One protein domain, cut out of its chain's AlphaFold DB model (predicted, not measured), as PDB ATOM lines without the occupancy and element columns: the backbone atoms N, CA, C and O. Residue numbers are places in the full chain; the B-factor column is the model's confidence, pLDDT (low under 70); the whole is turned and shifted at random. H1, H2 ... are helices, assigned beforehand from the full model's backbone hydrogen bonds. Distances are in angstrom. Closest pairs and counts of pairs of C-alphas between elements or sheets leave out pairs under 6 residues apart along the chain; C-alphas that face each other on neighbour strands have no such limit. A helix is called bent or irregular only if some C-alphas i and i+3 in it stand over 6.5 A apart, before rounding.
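Overview. This is residues 9 to 51 of the 51 residues of an uncharacterized protein of Campylobacter concisus UNSW2 (UniProt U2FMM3). The model is a long, slender helical arm with a small hook at one end: helices H2 and H3 follow each other end to end at a wide, open corner, and the short helix H1 folds back near the first residues of H2. H3 makes most of the length and sticks out into the open, with no other part packed on it. The printed part has 43 residues with three named helices, H1, H2 and H3 in that order along the chain, and no named strand; the class is all helix. The whole is extended, with a radius of gyration of the C-alphas of 15.9 A, and its outline is a rod with spans of 48 by 17 by 9 A.

Along the chain. H1 covers residues 9 to 13, Glu 9 to Ile 13, and begins with C-alpha 9 at (-10.021, 126.823, 11.534). Residues 14 to 17 follow, and then H2 runs over residues 18 to 27, Leu 18 to Asn 27, with 14.1 A from first to last C-alpha. C-alpha 18 is at (-17.289, 121.569, 14.820). After Arg 28 comes H3, residues 29 to 49, the longest helix with 21 residues and 29.9 A from first to last C-alpha. It ends with C-alpha 49 at (18.333, 95.181, 17.499), and residues 50 and 51 follow it.

Arrangement. H1 and H2 are close but not clearly touching, with 2 pairs of C-alphas within 8 A. Their closest C-alphas are those of Ala 11 and Leu 18, 5.5 A apart, and their centres are 11.7 A apart. H2 and H3 meet only through their link. H1 and H3 are apart. Residues 23 to 51 stand free, of which 23 to 27 belong to H2 and 29 to 49 belong to H3. In H1, H2 and H3 every O i to N i+4 pair is within hydrogen-bond range, and no helix is bent or irregular.

Size, cuts and confidence. The two C-alphas farthest apart are those of Pro 17 and Ile 51, at 48.8 A. The first and last printed C-alphas, those of Glu 9 and Ile 51, are 44.6 A apart. The printed part has no cut; it begins at residue 9 and ends at residue 51, the chain's last residue. The link from H1 to H2, with 4 residues, and the link from H2 to H3, with 1 residue, are both tight. The mean pLDDT of the printed part is 73.0, and that of H3 is 66, against 82 for H1 and 82 for H2. Confidence is low, under 70, for 20 residues: residue 28, residues 30 to 34, residues 37 to 38 and residues 40 to 51.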
ATOM      1  N   GLU A   9     -10.694 126.735  12.834       84.94
ATOM      2  CA  GLU A   9     -10.021 126.823  11.534       84.94
ATOM      3  C   GLU A   9      -9.869 125.441  10.895       84.94
ATOM      4  O   GLU A   9     -10.195 125.272   9.723       84.94
ATOM      5  N   LEU A  10      -9.502 124.424  11.678       79.38
ATOM      6  CA  LEU A  10      -9.434 123.051  11.185       79.38
ATOM      7  C   LEU A  10     -10.806 122.511  10.771       79.38
ATOM      8  O   LEU A  10     -10.916 121.934   9.693       79.38
ATOM      9  N   ALA A  11     -11.865 122.752  11.548       80.81
ATOM     10  CA  ALA A  11     -13.219 122.346  11.159       80.81
ATOM     11  C   ALA A  11     -13.647 122.953   9.808       80.81
ATOM     12  O   ALA A  11     -14.262 122.262   8.996       80.81
ATOM     13  N   LYS A  12     -13.256 124.208   9.526       83.69
ATOM     14  CA  LYS A  12     -13.487 124.851   8.222       83.69
ATOM     15  C   LYS A  12     -12.702 124.188   7.093       83.69
ATOM     16  O   LYS A  12     -13.279 123.954   6.039       83.69
ATOM     17  N   ILE A  13     -11.424 123.865   7.308       83.06
ATOM     18  CA  ILE A  13     -10.576 123.193   6.303       83.06
ATOM     19  C   ILE A  13     -11.160 121.830   5.923       83.06
ATOM     20  O   ILE A  13     -11.217 121.485   4.747       83.06
ATOM     21  N   TYR A  14     -11.633 121.073   6.911       79.81
ATOM     22  CA  TYR A  14     -12.263 119.775   6.677       79.81
ATOM     23  C   TYR A  14     -13.723 119.872   6.206       79.81
ATOM     24  O   TYR A  14     -14.326 118.835   5.950       79.81
ATOM     25  N   ALA A  15     -14.289 121.080   6.097       87.25
ATOM     26  CA  ALA A  15     -15.692 121.328   5.758       87.25
ATOM     27  C   ALA A  15     -16.693 120.543   6.638       87.25
ATOM     28  O   ALA A  15     -17.715 120.055   6.160       87.25
ATOM     29  N   LEU A  16     -16.402 120.420   7.939       84.81
ATOM     30  CA  LEU A  16     -17.217 119.669   8.900       84.81
ATOM     31  C   LEU A  16     -17.808 120.586   9.980       84.81
ATOM     32  O   LEU A  16     -17.143 121.531  10.416       84.81
ATOM     33  N   PRO A  17     -19.008 120.270  10.509       88.31
ATOM     34  CA  PRO A  17     -19.480 120.852  11.758       88.31
ATOM     35  C   PRO A  17     -18.465 120.613  12.881       88.31
ATOM     36  O   PRO A  17     -17.838 119.551  12.963       88.31
ATOM     37  N   LEU A  18     -18.307 121.591  13.769       83.00
ATOM     38  CA  LEU A  18     -17.289 121.569  14.820       83.00
ATOM     39  C   LEU A  18     -17.437 120.347  15.748       83.00
ATOM     40  O   LEU A  18     -16.450 119.764  16.200       83.00
ATOM     41  N   GLU A  19     -18.674 119.947  16.010       84.19
ATOM     42  CA  GLU A  19     -19.065 118.784  16.798       84.19
ATOM     43  C   GLU A  19     -18.599 117.487  16.128       84.19
ATOM     44  O   GLU A  19     -17.999 116.632  16.784       84.19
ATOM     45  N   ALA A  20     -18.791 117.375  14.810       82.94
ATOM     46  CA  ALA A  20     -18.347 116.229  14.025       82.94
ATOM     47  C   ALA A  20     -16.814 116.149  13.973       82.94
ATOM     48  O   ALA A  20     -16.245 115.082  14.209       82.94
ATOM     49  N   TYR A  21     -16.130 117.280  13.762       85.00
ATOM     50  CA  TYR A  21     -14.667 117.349  13.805       85.00
ATOM     51  C   TYR A  21     -14.117 116.869  15.157       85.00
ATOM     52  O   TYR A  21     -13.251 115.993  15.209       85.00
ATOM     53  N   LYS A  22     -14.672 117.372  16.269       82.12
ATOM     54  CA  LYS A  22     -14.279 116.941  17.618       82.12
ATOM     55  C   LYS A  22     -14.520 115.456  17.844       82.12
ATOM     56  O   LYS A  22     -13.660 114.789  18.421       82.12
ATOM     57  N   TRP A  23     -15.658 114.930  17.394       84.56
ATOM     58  CA  TRP A  23     -15.970 113.512  17.540       84.56
ATOM     59  C   TRP A  23     -14.979 112.640  16.761       84.56
ATOM     60  O   TRP A  23     -14.470 111.666  17.312       84.56
ATOM     61  N   ILE A  24     -14.620 113.019  15.531       80.75
ATOM     62  CA  ILE A  24     -13.648 112.290  14.702       80.75
ATOM     63  C   ILE A  24     -12.245 112.342  15.319       80.75
ATOM     64  O   ILE A  24     -11.591 111.306  15.454       80.75
ATOM     65  N   MET A  25     -11.787 113.519  15.755       78.75
ATOM     66  CA  MET A  25     -10.483 113.665  16.416       78.75
ATOM     67  C   MET A  25     -10.410 112.893  17.741       78.75
ATOM     68  O   MET A  25      -9.356 112.388  18.119       78.75
ATOM     69  N   THR A  26     -11.530 112.765  18.451       78.12
ATOM     70  CA  THR A  26     -11.558 112.081  19.748       78.12
ATOM     71  C   THR A  26     -11.707 110.568  19.602       78.12
ATOM     72  O   THR A  26     -11.030 109.826  20.310       78.12
ATOM     73  N   ASN A  27     -12.563 110.102  18.690       78.38
ATOM     74  CA  ASN A  27     -12.962 108.694  18.600       78.38
ATOM     75  C   ASN A  27     -12.283 107.937  17.457       78.38
ATOM     76  O   ASN A  27     -12.012 106.751  17.602       78.38
ATOM     77  N   ARG A  28     -11.964 108.604  16.341       69.88
ATOM     78  CA  ARG A  28     -11.328 107.974  15.171       69.88
ATOM     79  C   ARG A  28      -9.807 108.083  15.208       69.88
ATOM     80  O   ARG A  28      -9.105 107.098  15.015       69.88
ATOM     81  N   MET A  29      -9.296 109.269  15.540       70.44
ATOM     82  CA  MET A  29      -7.850 109.508  15.584       70.44
ATOM     83  C   MET A  29      -7.165 108.834  16.779       70.44
ATOM     84  O   MET A  29      -5.988 108.522  16.674       70.44
ATOM     85  N   LYS A  30      -7.847 108.557  17.902       68.81
ATOM     86  CA  LYS A  30      -7.250 107.785  19.015       68.81
ATOM     87  C   LYS A  30      -6.792 106.381  18.572       68.81
ATOM     88  O   LYS A  30      -5.618 106.076  18.781       68.81
ATOM     89  N   PRO A  31      -7.653 105.551  17.947       69.12
ATOM     90  CA  PRO A  31      -7.254 104.256  17.399       69.12
ATOM     91  C   PRO A  31      -6.118 104.352  16.376       69.12
ATOM     92  O   PRO A  31      -5.142 103.609  16.470       69.12
ATOM     93  N   ASP A  32      -6.211 105.285  15.427       69.06
ATOM     94  CA  ASP A  32      -5.212 105.417  14.362       69.06
ATOM     95  C   ASP A  32      -3.868 105.919  14.902       69.06
ATOM     96  O   ASP A  32      -2.809 105.423  14.518       69.06
ATOM     97  N   ARG A  33      -3.893 106.839  15.872       65.44
ATOM     98  CA  ARG A  33      -2.699 107.336  16.562       65.44
ATOM     99  C   ARG A  33      -2.072 106.264  17.447       65.44
ATOM    100  O   ARG A  33      -0.848 106.184  17.495       65.44
ATOM    101  N   ALA A  34      -2.873 105.417  18.094       67.56
ATOM    102  CA  ALA A  34      -2.376 104.262  18.837       67.56
ATOM    103  C   ALA A  34      -1.686 103.258  17.898       67.56
ATOM    104  O   ALA A  34      -0.534 102.902  18.135       67.56
ATOM    105  N   LYS A  35      -2.321 102.890  16.777       73.56
ATOM    106  CA  LYS A  35      -1.720 102.020  15.749       73.56
ATOM    107  C   LYS A  35      -0.437 102.614  15.161       73.56
ATOM    108  O   LYS A  35       0.561 101.909  15.021       73.56
ATOM    109  N   ALA A  36      -0.431 103.910  14.850       74.50
ATOM    110  CA  ALA A  36       0.744 104.603  14.328       74.50
ATOM    111  C   ALA A  36       1.883 104.680  15.358       74.50
ATOM    112  O   ALA A  36       3.046 104.498  14.997       74.50
ATOM    113  N   SER A  37       1.557 104.915  16.633       68.38
ATOM    114  CA  SER A  37       2.524 104.898  17.735       68.38
ATOM    115  C   SER A  37       3.157 103.516  17.882       68.38
ATOM    116  O   SER A  37       4.379 103.402  17.847       68.38
ATOM    117  N   VAL A  38       2.348 102.451  17.925       69.44
ATOM    118  CA  VAL A  38       2.835 101.063  17.982       69.44
ATOM    119  C   VAL A  38       3.731 100.748  16.781       69.44
ATOM    120  O   VAL A  38       4.830 100.238  16.965       69.44
ATOM    121  N   LYS A  39       3.335 101.132  15.559       74.62
ATOM    122  CA  LYS A  39       4.165 100.946  14.355       74.62
ATOM    123  C   LYS A  39       5.516 101.660  14.458       74.62
ATOM    124  O   LYS A  39       6.529 101.103  14.044       74.62
ATOM    125  N   ARG A  40       5.551 102.879  15.015       68.00
ATOM    126  CA  ARG A  40       6.803 103.611  15.276       68.00
ATOM    127  C   ARG A  40       7.659 102.913  16.330       68.00
ATOM    128  O   ARG A  40       8.852 102.758  16.101       68.00
ATOM    129  N   TYR A  41       7.070 102.471  17.439       62.84
ATOM    130  CA  TYR A  41       7.791 101.731  18.478       62.84
ATOM    131  C   TYR A  41       8.389 100.427  17.944       62.84
ATOM    132  O   TYR A  41       9.575 100.193  18.145       62.84
ATOM    133  N   VAL A  42       7.618  99.626  17.204       63.56
ATOM    134  CA  VAL A  42       8.096  98.375  16.589       63.56
ATOM    135  C   VAL A  42       9.216  98.651  15.586       63.56
ATOM    136  O   VAL A  42      10.258  98.008  15.644       63.56
ATOM    137  N   LYS A  43       9.052  99.654  14.713       67.19
ATOM    138  CA  LYS A  43      10.092 100.040  13.748       67.19
ATOM    139  C   LYS A  43      11.389 100.465  14.445       67.19
ATOM    140  O   LYS A  43      12.465 100.050  14.031       67.19
ATOM    141  N   ASN A  44      11.282 101.257  15.511       60.22
ATOM    142  CA  ASN A  44      12.437 101.728  16.274       60.22
ATOM    143  C   ASN A  44      13.091 100.612  17.108       60.22
ATOM    144  O   ASN A  44      14.282 100.695  17.384       60.22
ATOM    145  N   ALA A  45      12.335  99.595  17.530       60.53
ATOM    146  CA  ALA A  45      12.863  98.443  18.259       60.53
ATOM    147  C   ALA A  45      13.639  97.490  17.339       60.53
ATOM    148  O   ALA A  45      14.733  97.069  17.695       60.53
ATOM    149  N   ILE A  46      13.118  97.217  16.139       60.75
ATOM    150  CA  ILE A  46      13.813  96.418  15.115       60.75
ATOM    151  C   ILE A  46      15.126  97.106  14.722       60.75
ATOM    152  O   ILE A  46      16.191  96.517  14.834       60.75
ATOM    153  N   GLN A  47      15.074  98.407  14.425       58.25
ATOM    154  CA  GLN A  47      16.259  99.183  14.049       58.25
ATOM    155  C   GLN A  47      17.326  99.286  15.159       58.25
ATOM    156  O   GLN A  47      18.473  99.598  14.863       58.25
ATOM    157  N   ARG A  48      16.965  99.058  16.430       59.72
ATOM    158  CA  ARG A  48      17.917  99.006  17.554       59.72
ATOM    159  C   ARG A  48      18.531  97.626  17.775       59.72
ATOM    160  O   ARG A  48      19.598  97.569  18.367       59.72
ATOM    161  N   ASN A  49      17.853  96.558  17.358       57.84
ATOM    162  CA  ASN A  49      18.333  95.181  17.499       57.84
ATOM    163  C   ASN A  49      19.141  94.706  16.281       57.84
ATOM    164  O   ASN A  49      19.838  93.705  16.384       57.84
ATOM    165  N   ASP A  50      19.054  95.422  15.156       56.44
ATOM    166  CA  ASP A  50      19.865  95.195  13.952       56.44
ATOM    167  C   ASP A  50      21.207  95.978  13.974       56.44
ATOM    168  O   ASP A  50      21.794  96.225  12.918       56.44
ATOM    169  N   ILE A  51      21.673  96.405  15.160       51.12
ATOM    170  CA  ILE A  51      22.990  97.034  15.408       51.12
ATOM    171  C   ILE A  51      23.855  96.081  16.227       51.12
ATOM    172  O   ILE A  51      23.348  95.591  17.260       51.12
TER     173      ILE A  51